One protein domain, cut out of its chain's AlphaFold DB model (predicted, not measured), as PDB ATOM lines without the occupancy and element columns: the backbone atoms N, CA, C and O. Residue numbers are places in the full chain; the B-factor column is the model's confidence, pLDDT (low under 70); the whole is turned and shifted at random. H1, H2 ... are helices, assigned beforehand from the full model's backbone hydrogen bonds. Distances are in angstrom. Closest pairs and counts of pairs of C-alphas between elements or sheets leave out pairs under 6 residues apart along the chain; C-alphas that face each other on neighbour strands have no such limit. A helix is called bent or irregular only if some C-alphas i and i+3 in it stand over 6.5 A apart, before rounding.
ATOM      1  N   LEU A  10      43.252 -25.751  98.918       85.81
ATOM      2  CA  LEU A  10      43.668 -25.591  97.529       85.81
ATOM      3  C   LEU A  10      45.014 -26.259  97.315       85.81
ATOM      4  O   LEU A  10      45.966 -25.994  98.056       85.81
ATOM      5  N   ASP A  11      45.115 -27.060  96.263       84.94
ATOM      6  CA  ASP A  11      46.400 -27.467  95.714       84.94
ATOM      7  C   ASP A  11      46.967 -26.417  94.737       84.94
ATOM      8  O   ASP A  11      46.365 -25.381  94.431       84.94
ATOM      9  N   ILE A  12      48.187 -26.663  94.262       83.25
ATOM     10  CA  ILE A  12      48.903 -25.736  93.385       83.25
ATOM     11  C   ILE A  12      48.226 -25.544  92.019       83.25
ATOM     12  O   ILE A  12      48.329 -24.466  91.429       83.25
ATOM     13  N   ASN A  13      47.546 -26.570  91.505       82.19
ATOM     14  CA  ASN A  13      46.878 -26.534  90.210       82.19
ATOM     15  C   ASN A  13      45.564 -25.763  90.325       82.19
ATOM     16  O   ASN A  13      45.292 -24.880  89.511       82.19
ATOM     17  N   GLU A  14      44.791 -26.043  91.373       82.19
ATOM     18  CA  GLU A  14      43.572 -25.317  91.711       82.19
ATOM     19  C   GLU A  14      43.887 -23.833  91.936       82.19
ATOM     20  O   GLU A  14      43.225 -22.964  91.368       82.19
ATOM     21  N   PHE A  15      44.973 -23.517  92.647       81.56
ATOM     22  CA  PHE A  15      45.412 -22.138  92.859       81.56
ATOM     23  C   PHE A  15      45.727 -21.380  91.558       81.56
ATOM     24  O   PHE A  15      45.373 -20.205  91.428       81.56
ATOM     25  N   GLU A  16      46.358 -22.017  90.568       79.81
ATOM     26  CA  GLU A  16      46.616 -21.373  89.268       79.81
ATOM     27  C   GLU A  16      45.319 -21.119  88.487       79.81
ATOM     28  O   GLU A  16      45.190 -20.081  87.830       79.81
ATOM     29  N   VAL A  17      44.331 -22.013  88.597       78.88
ATOM     30  CA  VAL A  17      42.997 -21.801  88.016       78.88
ATOM     31  C   VAL A  17      42.321 -20.599  88.673       78.88
ATOM     32  O   VAL A  17      41.875 -19.690  87.968       78.88
ATOM     33  N   VAL A  18      42.312 -20.533  90.010       77.94
ATOM     34  CA  VAL A  18      41.772 -19.391  90.769       77.94
ATOM     35  C   VAL A  18      42.438 -18.092  90.334       77.94
ATOM     36  O   VAL A  18      41.762 -17.121  89.990       77.94
ATOM     37  N   ARG A  19      43.770 -18.081  90.295       76.81
ATOM     38  CA  ARG A  19      44.558 -16.925  89.873       76.81
ATOM     39  C   ARG A  19      44.189 -16.479  88.462       76.81
ATOM     40  O   ARG A  19      43.986 -15.287  88.241       76.81
ATOM     41  N   SER A  20      44.085 -17.411  87.516       74.81
ATOM     42  CA  SER A  20      43.714 -17.121  86.129       74.81
ATOM     43  C   SER A  20      42.323 -16.481  86.031       74.81
ATOM     44  O   SER A  20      42.156 -15.458  85.365       74.81
ATOM     45  N   VAL A  21      41.338 -17.011  86.765       75.38
ATOM     46  CA  VAL A  21      39.968 -16.472  86.808       75.38
ATOM     47  C   VAL A  21      39.931 -15.071  87.428       75.38
ATOM     48  O   VAL A  21      39.313 -14.160  86.868       75.38
ATOM     49  N   ILE A  22      40.628 -14.851  88.548       74.50
ATOM     50  CA  ILE A  22      40.714 -13.531  89.193       74.50
ATOM     51  C   ILE A  22      41.366 -12.520  88.240       74.50
ATOM     52  O   ILE A  22      40.825 -11.440  87.999       74.50
ATOM     53  N   MET A  23      42.486 -12.881  87.612       69.00
ATOM     54  CA  MET A  23      43.141 -12.014  86.633       69.00
ATOM     55  C   MET A  23      42.215 -11.710  85.447       69.00
ATOM     56  O   MET A  23      42.061 -10.547  85.081       69.00
ATOM     57  N   GLY A  24      41.517 -12.712  84.906       65.19
ATOM     58  CA  GLY A  24      40.580 -12.553  83.790       65.19
ATOM     59  C   GLY A  24      39.352 -11.683  84.089       65.19
ATOM     60  O   GLY A  24      38.727 -11.171  83.161       65.19
ATOM     61  N   THR A  25      39.005 -11.474  85.361       67.31
ATOM     62  CA  THR A  25      37.870 -10.627  85.770       67.31
ATOM     63  C   THR A  25      38.296  -9.206  86.145       67.31
ATOM     64  O   THR A  25      37.556  -8.250  85.875       67.31
ATOM     65  N   THR A  26      39.507  -9.022  86.679       68.62
ATOM     66  CA  THR A  26      40.043  -7.696  87.037       68.62
ATOM     67  C   THR A  26      40.303  -6.820  85.804       68.62
ATOM     68  O   THR A  26      40.674  -7.295  84.728       68.62
ATOM     69  N   ALA A  27      40.137  -5.501  85.952       58.88
ATOM     70  CA  ALA A  27      40.437  -4.540  84.884       58.88
ATOM     71  C   ALA A  27      41.916  -4.585  84.453       58.88
ATOM     72  O   ALA A  27      42.222  -4.344  83.286       58.88
ATOM     73  N   MET A  28      42.817  -4.936  85.377       62.34
ATOM     74  CA  MET A  28      44.253  -5.058  85.121       62.34
ATOM     75  C   MET A  28      44.594  -6.300  84.292       62.34
ATOM     76  O   MET A  28      45.402  -6.202  83.374       62.34
ATOM     77  N   GLY A  29      43.951  -7.448  84.539       57.69
ATOM     78  CA  GLY A  29      44.200  -8.649  83.736       57.69
ATOM     79  C   GLY A  29      43.460  -8.679  82.393       57.69
ATOM     80  O   GLY A  29      43.996  -9.218  81.426       57.69
ATOM     81  N   ARG A  30      42.293  -8.024  82.254       58.16
ATOM     82  CA  ARG A  30      41.600  -7.901  80.948       58.16
ATOM     83  C   ARG A  30      42.348  -7.048  79.925       58.16
ATOM     84  O   ARG A  30      42.271  -7.337  78.735       58.16
ATOM     85  N   ARG A  31      43.101  -6.036  80.370       58.94
ATOM     86  CA  ARG A  31      43.894  -5.153  79.490       58.94
ATOM     87  C   ARG A  31      45.080  -5.851  78.807       58.94
ATOM     88  O   ARG A  31      45.691  -5.256  77.929       58.94
ATOM     89  N   HIS A  32      45.376  -7.103  79.161       55.38
ATOM     90  CA  HIS A  32      46.459  -7.896  78.571       55.38
ATOM     91  C   HIS A  32      46.007  -8.760  77.371       55.38
ATOM     92  O   HIS A  32      46.846  -9.353  76.695       55.38
ATOM     93  N   ARG A  33      44.701  -8.882  77.078       53.34
ATOM     94  CA  ARG A  33      44.230  -9.855  76.071       53.34
ATOM     95  C   ARG A  33      44.554  -9.468  74.619       53.34
ATOM     96  O   ARG A  33      44.765 -10.372  73.817       53.34
ATOM     97  N   ASP A  34      44.688  -8.173  74.313       50.25
ATOM     98  CA  ASP A  34      44.667  -7.708  72.914       50.25
ATOM     99  C   ASP A  34      45.966  -7.047  72.408       50.25
ATOM    100  O   ASP A  34      46.050  -6.733  71.227       50.25
ATOM    101  N   ASN A  35      47.011  -6.884  73.235       49.12
ATOM    102  CA  ASN A  35      48.304  -6.346  72.774       49.12
ATOM    103  C   ASN A  35      49.487  -7.241  73.177       49.12
ATOM    104  O   ASN A  35      49.951  -7.227  74.315       49.12
ATOM    105  N   LEU A  36      50.041  -7.955  72.196       52.56
ATOM    106  CA  LEU A  36      51.272  -8.760  72.255       52.56
ATOM    107  C   LEU A  36      52.568  -7.930  72.464       52.56
ATOM    108  O   LEU A  36      53.651  -8.379  72.095       52.56
ATOM    109  N   THR A  37      52.510  -6.724  73.041       51.38
ATOM    110  CA  THR A  37      53.640  -5.765  73.058       51.38
ATOM    111  C   THR A  37      54.184  -5.455  74.450       51.38
ATOM    112  O   THR A  37      54.560  -4.326  74.750       51.38
ATOM    113  N   THR A  38      54.310  -6.435  75.340       45.38
ATOM    114  CA  THR A  38      55.194  -6.249  76.502       45.38
ATOM    115  C   THR A  38      55.843  -7.570  76.873       45.38
ATOM    116  O   THR A  38      55.161  -8.547  77.161       45.38
ATOM    117  N   GLY A  39      57.177  -7.602  76.912       47.19
ATOM    118  CA  GLY A  39      57.993  -8.731  77.378       47.19
ATOM    119  C   GLY A  39      57.804  -9.104  78.858       47.19
ATOM    120  O   GLY A  39      58.665  -9.754  79.435       47.19
ATOM    121  N   CYS A  40      56.685  -8.715  79.472       48.22
ATOM    122  CA  CYS A  40      56.215  -9.154  80.777       48.22
ATOM    123  C   CYS A  40      55.132 -10.228  80.575       48.22
ATOM    124  O   CYS A  40      54.012 -10.120  81.068       48.22
ATOM    125  N   THR A  41      55.429 -11.253  79.771       50.72
ATOM    126  CA  THR A  41      54.515 -12.388  79.645       50.72
ATOM    127  C   THR A  41      54.503 -13.108  80.984       50.72
ATOM    128  O   THR A  41      55.505 -13.702  81.385       50.72
ATOM    129  N   LEU A  42      53.359 -13.080  81.669       52.97
ATOM    130  CA  LEU A  42      53.034 -14.052  82.706       52.97
ATOM    131  C   LEU A  42      52.990 -15.424  82.026       52.97
ATOM    132  O   LEU A  42      51.931 -15.895  81.617       52.97
ATOM    133  N   LYS A  43      54.157 -16.036  81.806       56.09
ATOM    134  CA  LYS A  43      54.223 -17.377  81.233       56.09
ATOM    135  C   LYS A  43      53.416 -18.299  82.156       56.09
ATOM    136  O   LYS A  43      53.612 -18.222  83.374       56.09
ATOM    137  N   PRO A  44      52.528 -19.155  81.631       48.53
ATOM    138  CA  PRO A  44      51.925 -20.220  82.424       48.53
ATOM    139  C   PRO A  44      53.058 -21.011  83.098       48.53
ATOM    140  O   PRO A  44      53.957 -21.492  82.413       48.53
ATOM    141  N   GLY A  45      53.098 -21.031  84.433       50.88
ATOM    142  CA  GLY A  45      54.202 -21.609  85.217       50.88
ATOM    143  C   GLY A  45      55.198 -20.610  85.835       50.88
ATOM    144  O   GLY A  45      55.928 -20.982  86.746       50.88
ATOM    145  N   SER A  46      55.179 -19.333  85.438       53.22
ATOM    146  CA  SER A  46      55.973 -18.227  86.016       53.22
ATOM    147  C   SER A  46      55.245 -17.505  87.163       53.22
ATOM    148  O   SER A  46      55.443 -16.315  87.411       53.22
ATOM    149  N   SER A  47      54.361 -18.193  87.883       53.03
ATOM    150  CA  SER A  47      53.988 -17.756  89.232       53.03
ATOM    151  C   SER A  47      55.264 -17.441  90.015       53.03
ATOM    152  O   SER A  47      56.161 -18.290  90.041       53.03
ATOM    153  N   ASN A  48      55.355 -16.256  90.624       60.25
ATOM    154  CA  ASN A  48      56.492 -15.878  91.462       60.25
ATOM    155  C   ASN A  48      56.835 -17.059  92.374       60.25
ATOM    156  O   ASN A  48      56.003 -17.465  93.190       60.25
ATOM    157  N   SER A  49      58.031 -17.627  92.207       65.12
ATOM    158  CA  SER A  49      58.502 -18.799  92.956       65.12
ATOM    159  C   SER A  49      58.294 -18.628  94.463       65.12
ATOM    160  O   SER A  49      57.993 -19.592  95.159       65.12
ATOM    161  N   ALA A  50      58.346 -17.383  94.942       78.00
ATOM    162  CA  ALA A  50      58.040 -16.983  96.306       78.00
ATOM    163  C   ALA A  50      56.615 -17.338  96.771       78.00
ATOM    164  O   ALA A  50      56.477 -17.903  97.849       78.00
ATOM    165  N   PHE A  51      55.560 -17.076  95.985       80.19
ATOM    166  CA  PHE A  51      54.184 -17.407  96.394       80.19
ATOM    167  C   PHE A  51      53.959 -18.913  96.435       80.19
ATOM    168  O   PHE A  51      53.370 -19.417  97.389       80.19
ATOM    169  N   LYS A  52      54.492 -19.637  95.443       80.56
ATOM    170  CA  LYS A  52      54.456 -21.103  95.454       80.56
ATOM    171  C   LYS A  52      55.159 -21.657  96.689       80.56
ATOM    172  O   LYS A  52      54.591 -22.463  97.413       80.56
ATOM    173  N   ARG A  53      56.346 -21.130  96.988       85.38
ATOM    174  CA  ARG A  53      57.133 -21.505  98.165       85.38
ATOM    175  C   ARG A  53      56.446 -21.178  99.493       85.38
ATOM    176  O   ARG A  53      56.596 -21.942 100.445       85.38
ATOM    177  N   TYR A  54      55.753 -20.044  99.565       87.44
ATOM    178  CA  TYR A  54      55.099 -19.528 100.771       87.44
ATOM    179  C   TYR A  54      53.798 -20.270 101.102       87.44
ATOM    180  O   TYR A  54      53.535 -20.592 102.266       87.44
ATOM    181  N   PHE A  55      52.988 -20.562 100.084       87.81
ATOM    182  CA  PHE A  55      51.719 -21.256 100.274       87.81
ATOM    183  C   PHE A  55      51.867 -22.777 100.284       87.81
ATOM    184  O   PHE A  55      51.274 -23.404 101.156       87.81
ATOM    185  N   PHE A  56      52.690 -23.339  99.393       88.19
ATOM    186  CA  PHE A  56      52.773 -24.785  99.139       88.19
ATOM    187  C   PHE A  56      54.102 -25.418  99.605       88.19
ATOM    188  O   PHE A  56      54.343 -26.613  99.420       88.19
ATOM    189  N   GLY A  57      54.991 -24.640 100.230       87.50
ATOM    190  CA  GLY A  57      56.268 -25.135 100.746       87.50
ATOM    191  C   GLY A  57      57.349 -25.341  99.668       87.50
ATOM    192  O   GLY A  57      57.191 -24.920  98.525       87.50
ATOM    193  N   PRO A  58      58.506 -25.936 100.025       85.25
ATOM    194  CA  PRO A  58      59.664 -26.075  99.125       85.25
ATOM    195  C   PRO A  58      59.386 -26.997  97.955       85.25
ATOM    196  O   PRO A  58      59.855 -26.747  96.849       85.25
ATOM    197  N   ASN A  59      58.626 -28.044  98.246       84.81
ATOM    198  CA  ASN A  59      58.367 -29.136  97.330       84.81
ATOM    199  C   ASN A  59      57.036 -28.949  96.588       84.81
ATOM    200  O   ASN A  59      56.815 -29.608  95.584       84.81
ATOM    201  N   GLY A  60      56.179 -28.016  97.032       83.31
ATOM    202  CA  GLY A  60      54.866 -27.772  96.429       83.31
ATOM    203  C   GLY A  60      53.758 -28.718  96.905       83.31
ATOM    204  O   GLY A  60      52.655 -28.649  96.378       83.31
ATOM    205  N   ASP A  61      54.042 -29.567  97.896       85.12
ATOM    206  CA  ASP A  61      53.133 -30.626  98.355       85.12
ATOM    207  C   ASP A  61      52.192 -30.179  99.488       85.12
ATOM    208  O   ASP A  61      51.301 -30.927  99.890       85.12
ATOM    209  N   GLN A  62      52.403 -28.987 100.062       88.88
ATOM    210  CA  GLN A  62      51.523 -28.478 101.117       88.88
ATOM    211  C   GLN A  62      50.253 -27.917 100.500       88.88
ATOM    212  O   GLN A  62      50.322 -27.196  99.512       88.88
ATOM    213  N   LYS A  63      49.108 -28.177 101.122       87.38
ATOM    214  CA  LYS A  63      47.835 -27.589 100.713       87.38
ATOM    215  C   LYS A  63      47.622 -26.226 101.362       87.38
ATOM    216  O   LYS A  63      48.094 -25.958 102.471       87.38
ATOM    217  N   LEU A  64      46.926 -25.346 100.651       88.19
ATOM    218  CA  LEU A  64      46.602 -24.000 101.098       88.19
ATOM    219  C   LEU A  64      45.175 -23.971 101.662       88.19
ATOM    220  O   LEU A  64      44.224 -23.938 100.880       88.19
ATOM    221  N   PRO A  65      44.985 -23.916 102.991       88.50
ATOM    222  CA  PRO A  65      43.656 -23.729 103.550       88.50
ATOM    223  C   PRO A  65      43.133 -22.331 103.205       88.50
ATOM    224  O   PRO A  65      43.869 -21.338 103.248       88.50
ATOM    225  N   ILE A  66      41.835 -22.239 102.912       83.12
ATOM    226  CA  ILE A  66      41.185 -20.983 102.500       83.12
ATOM    227  C   ILE A  66      41.356 -19.885 103.562       83.12
ATOM    228  O   ILE A  66      41.578 -18.723 103.225       83.12
ATOM    229  N   SER A  67      41.323 -20.244 104.849       87.00
ATOM    230  CA  SER A  67      41.530 -19.304 105.959       87.00
ATOM    231  C   SER A  67      42.886 -18.595 105.889       87.00
ATOM    232  O   SER A  67      42.953 -17.380 106.062       87.00
ATOM    233  N   LYS A  68      43.960 -19.324 105.560       89.00
ATOM    234  CA  LYS A  68      45.307 -18.760 105.387       89.00
ATOM    235  C   LYS A  68      45.367 -17.820 104.184       89.00
ATOM    236  O   LYS A  68      46.040 -16.794 104.249       89.00
ATOM    237  N   PHE A  69      44.660 -18.143 103.101       84.75
ATOM    238  CA  PHE A  69      44.581 -17.265 101.934       84.75
ATOM    239  C   PHE A  69      43.839 -15.955 102.241       84.75
ATOM    240  O   PHE A  69      44.306 -14.885 101.855       84.75
ATOM    241  N   LEU A  70      42.720 -16.023 102.970       85.88
ATOM    242  CA  LEU A  70      41.969 -14.836 103.389       85.88
ATOM    243  C   LEU A  70      42.782 -13.949 104.333       85.88
ATOM    244  O   LEU A  70      42.810 -12.738 104.136       85.88
ATOM    245  N   GLN A  71      43.493 -14.546 105.295       90.75
ATOM    246  CA  GLN A  71      44.393 -13.806 106.180       90.75
ATOM    247  C   GLN A  71      45.466 -13.066 105.375       90.75
ATOM    248  O   GLN A  71      45.613 -11.859 105.515       90.75
ATOM    249  N   PHE A  72      46.148 -13.768 104.464       89.44
ATOM    250  CA  PHE A  72      47.153 -13.158 103.596       89.44
ATOM    251  C   PHE A  72      46.585 -11.982 102.785       89.44
ATOM    252  O   PHE A  72      47.237 -10.948 102.651       89.44
ATOM    253  N   HIS A  73      45.375 -12.126 102.240       87.12
ATOM    254  CA  HIS A  73      44.721 -11.054 101.495       87.12
ATOM    255  C   HIS A  73      44.444  -9.829 102.379       87.12
ATOM    256  O   HIS A  73      44.719  -8.707 101.960       87.12
ATOM    257  N   SER A  74      43.925 -10.033 103.593       91.12
ATOM    258  CA  SER A  74      43.687  -8.954 104.556       91.12
ATOM    259  C   SER A  74      44.978  -8.244 104.964       91.12
ATOM    260  O   SER A  74      45.027  -7.016 104.904       91.12
ATOM    261  N   ASP A  75      46.028  -8.996 105.295       93.25
ATOM    262  CA  ASP A  75      47.330  -8.442 105.684       93.25
ATOM    263  C   ASP A  75      47.931  -7.605 104.541       93.25
ATOM    264  O   ASP A  75      48.390  -6.482 104.746       93.25
ATOM    265  N   LEU A  76      47.856  -8.109 103.303       90.56
ATOM    266  CA  LEU A  76      48.340  -7.403 102.116       90.56
ATOM    267  C   LEU A  76      47.569  -6.100 101.865       90.56
ATOM    268  O   LEU A  76      48.175  -5.086 101.517       90.56
ATOM    269  N   GLN A  77      46.244  -6.102 102.031       91.44
ATOM    270  CA  GLN A  77      45.445  -4.879 101.911       91.44
ATOM    271  C   GLN A  77      45.831  -3.847 102.972       91.44
ATOM    272  O   GLN A  77      45.918  -2.656 102.667       91.44
ATOM    273  N   GLU A  78      46.096  -4.292 104.199       95.56
ATOM    274  CA  GLU A  78      46.543  -3.411 105.270       95.56
ATOM    275  C   GLU A  78      47.925  -2.813 104.977       95.56
ATOM    276  O   GLU A  78      48.115  -1.607 105.138       95.56
ATOM    277  N   GLU A  79      48.884  -3.612 104.501       94.50
ATOM    278  CA  GLU A  79      50.215  -3.121 104.130       94.50
ATOM    279  C   GLU A  79      50.164  -2.101 102.990       94.50
ATOM    280  O   GLU A  79      50.816  -1.057 103.076       94.50
ATOM    281  N   ILE A  80      49.357  -2.352 101.953       93.12
ATOM    282  CA  ILE A  80      49.154  -1.393 100.859       93.12
ATOM    283  C   ILE A  80      48.586  -0.082 101.403       93.12
ATOM    284  O   ILE A  80      49.138   0.979 101.127       93.12
ATOM    285  N   MET A  81      47.541  -0.146 102.232       93.12
ATOM    286  CA  MET A  81      46.938   1.045 102.831       93.12
ATOM    287  C   MET A  81      47.946   1.818 103.693       93.12
ATOM    288  O   MET A  81      48.034   3.044 103.606       93.12
ATOM    289  N   ARG A  82      48.747   1.118 104.504       95.00
ATOM    290  CA  ARG A  82      49.808   1.737 105.314       95.00
ATOM    291  C   ARG A  82      50.839   2.449 104.434       95.00
ATOM    292  O   ARG A  82      51.232   3.570 104.756       95.00
ATOM    293  N   LEU A  83      51.255   1.836 103.324       94.69
ATOM    294  CA  LEU A  83      52.185   2.442 102.367       94.69
ATOM    295  C   LEU A  83      51.584   3.674 101.686       94.69
ATOM    296  O   LEU A  83      52.251   4.703 101.611       94.69
ATOM    297  N   GLU A  84      50.333   3.604 101.233       94.06
ATOM    298  CA  GLU A  84      49.632   4.733 100.610       94.06
ATOM    299  C   GLU A  84      49.534   5.930 101.562       94.06
ATOM    300  O   GLU A  84      49.880   7.052 101.187       94.06
ATOM    301  N   VAL A  85      49.146   5.686 102.817       94.56
ATOM    302  CA  VAL A  85      49.076   6.725 103.852       94.56
ATOM    303  C   VAL A  85      50.464   7.291 104.153       94.56
ATOM    304  O   VAL A  85      50.632   8.508 104.209       94.56
ATOM    305  N   SER A  86      51.485   6.440 104.297       94.44
ATOM    306  CA  SER A  86      52.858   6.891 104.549       94.44
ATOM    307  C   SER A  86      53.407   7.746 103.406       94.44
ATOM    308  O   SER A  86      54.088   8.742 103.655       94.44
ATOM    309  N   LEU A  87      53.130   7.369 102.155       93.06
ATOM    310  CA  LEU A  87      53.532   8.133 100.976       93.06
ATOM    311  C   LEU A  87      52.800   9.472 100.912       93.06
ATOM    312  O   LEU A  87      53.432  10.496 100.652       93.06
ATOM    313  N   PHE A  88      51.499   9.483 101.203       92.75
ATOM    314  CA  PHE A  88      50.699  10.703 101.249       92.75
ATOM    315  C   PHE A  88      51.210  11.685 102.313       92.75
ATOM    316  O   PHE A  88      51.410  12.863 102.022       92.75
ATOM    317  N   ILE A  89      51.502  11.197 103.521       93.06
ATOM    318  CA  ILE A  89      52.061  12.009 104.608       93.06
ATOM    319  C   ILE A  89      53.431  12.576 104.214       93.06
ATOM    320  O   ILE A  89      53.660  13.778 104.334       93.06
ATOM    321  N   SER A  90      54.329  11.733 103.699       91.44
ATOM    322  CA  SER A  90      55.660  12.160 103.245       91.44
ATOM    323  C   SER A  90      55.581  13.230 102.150       91.44
ATOM    324  O   SER A  90      56.327  14.210 102.177       91.44
ATOM    325  N   TYR A  91      54.633  13.091 101.219       90.06
ATOM    326  CA  TYR A  91      54.385  14.094 100.189       90.06
ATOM    327  C   TYR A  91      53.952  15.434 100.795       90.06
ATOM    328  O   TYR A  91      54.521  16.459 100.435       90.06
ATOM    329  N   ILE A  92      53.024  15.444 101.758       92.38
ATOM    330  CA  ILE A  92      52.605  16.684 102.432       92.38
ATOM    331  C   ILE A  92      53.795  17.386 103.100       92.38
ATOM    332  O   ILE A  92      53.990  18.579 102.881       92.38
ATOM    333  N   TYR A  93      54.630  16.658 103.847       86.56
ATOM    334  CA  TYR A  93      55.789  17.243 104.536       86.56
ATOM    335  C   TYR A  93      56.899  17.734 103.598       86.56
ATOM    336  O   TYR A  93      57.711  18.560 104.000       86.56
ATOM    337  N   LYS A  94      56.970  17.235 102.359       82.62
ATOM    338  CA  LYS A  94      57.975  17.666 101.374       82.62
ATOM    339  C   LYS A  94      57.624  18.993 100.688       82.62
ATOM    340  O   LYS A  94      58.518  19.649 100.161       82.62
ATOM    341  N   TYR A  95      56.344  19.357 100.649       75.25
ATOM    342  CA  TYR A  95      55.840  20.565  99.981       75.25
ATOM    343  C   TYR A  95      55.331  21.631 100.968       75.25
ATOM    344  O   TYR A  95      54.609  22.543 100.562       75.25
ATOM    345  N   GLN A  96      55.721  21.519 102.240       53.59
ATOM    346  CA  GLN A  96      55.574  22.546 103.270       53.59
ATOM    347  C   GLN A  96      56.941  23.172 103.558       53.59
ATOM    348  O   GLN A  96      56.990  24.415 103.679       53.59
TER     349      GLN A  96
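Overview. This is residues 10 to 96 of the 96 residues of the protein "EF-hand domain-containing protein" of Schistosoma curassoni (UniProt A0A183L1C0). One long helix, H4, sticks out as an arm with its residues 73 to 94 from a small, loose body in which the helices H1, H2 and H3 have few contacts with one another. H1 and H3 come near each other at the first residue of H1 and the last of H3, the short H2 makes a corner with H1, and the long link from H2 to H3 swings out in a wide loop whose residues 34 to 40 stick out too. The printed part has 87 residues with four named helices, H1, H2, H3 and H4 in that order along the chain, and no named strand; the class is all helix, with 55 of the residues in the helices. The whole is loose, with a radius of gyration of the C-alphas of 17.1 A, and the C-alphas span 53 by 35 by 22 A, the arm of H4 making the length.

Arrangement. The first helix, H1, residues 12 to 25, is followed after one residue by H2, residues 27 to 30. These two only just touch, with 3 pairs of C-alphas within 8 A, and only at the corner by their link; H1 does so with residues 23 to 24 alone. Their closest C-alphas are those of Met 23 and Gly 29, 4.6 A apart. H3, residues 49 to 56, is close to H1 but not clearly touching it, with 2 pairs of C-alphas within 8 A. The closest C-alphas of H1 and H3 are those of Ile 12 and Phe 56, 7.0 A apart. The lines of H1 and H3 stand at a steep tilt of 64 degrees, and the two run opposite ways. H2 and H3 are apart. H4, residues 66 to 94, touches no helix: it is apart from H1 and from H2, and only just apart from H3, the closest C-alphas of H3 and H4 being 8.3 A from each other. In H1, H3 and H4 every pair of O of residue i and N of residue i+4 is within hydrogen-bond range. H2, with four residues, is too short for such a pair, and its one pair of O of residue i and N of residue i+3 is not within range.

Along the chain. H1 begins with C-alpha 12 at (48.903, -25.736, 93.385) and runs 20.2 A from its first to its last C-alpha, that of Thr 25. H2 runs from Ala 27 to Arg 30. H3 runs from Ser 49, with its C-alpha at (58.502, -18.799, 92.956), to Phe 56, 10.3 A from first to last C-alpha. H4, the longest helix with 29 residues, runs 42.2 A from C-alpha 66 at (41.185, -20.983, 102.500) to C-alpha 94 at (57.975, 17.666, 101.374). No helix is bent.

Size, cuts and confidence. The two C-alphas farthest apart are those of Asp 61 and Gln 96, at 53.5 A, and the first and last printed C-alphas, of Leu 10 and Gln 96, are 49.9 A apart. Residues 34 to 40 and 73 to 96 stand free; the 56 residues of the body without them span 32 by 23 by 16 A, with a radius of gyration of 12.1 A. The printed part has no cut, and Gln 96 is the chain's last residue. The link from H1 to H2 is tight, that from H3 to H4 has 9 residues and is short, and that from H2 to H3 is long. This long link, residues 31 to 48, has no named element, and its C-alphas lie 9 to 22 A from the mean of all C-alphas. The mean pLDDT of the printed part is 76.8; residues 23 to 49 and residue 96 are under 70, while H4 has a mean of 91.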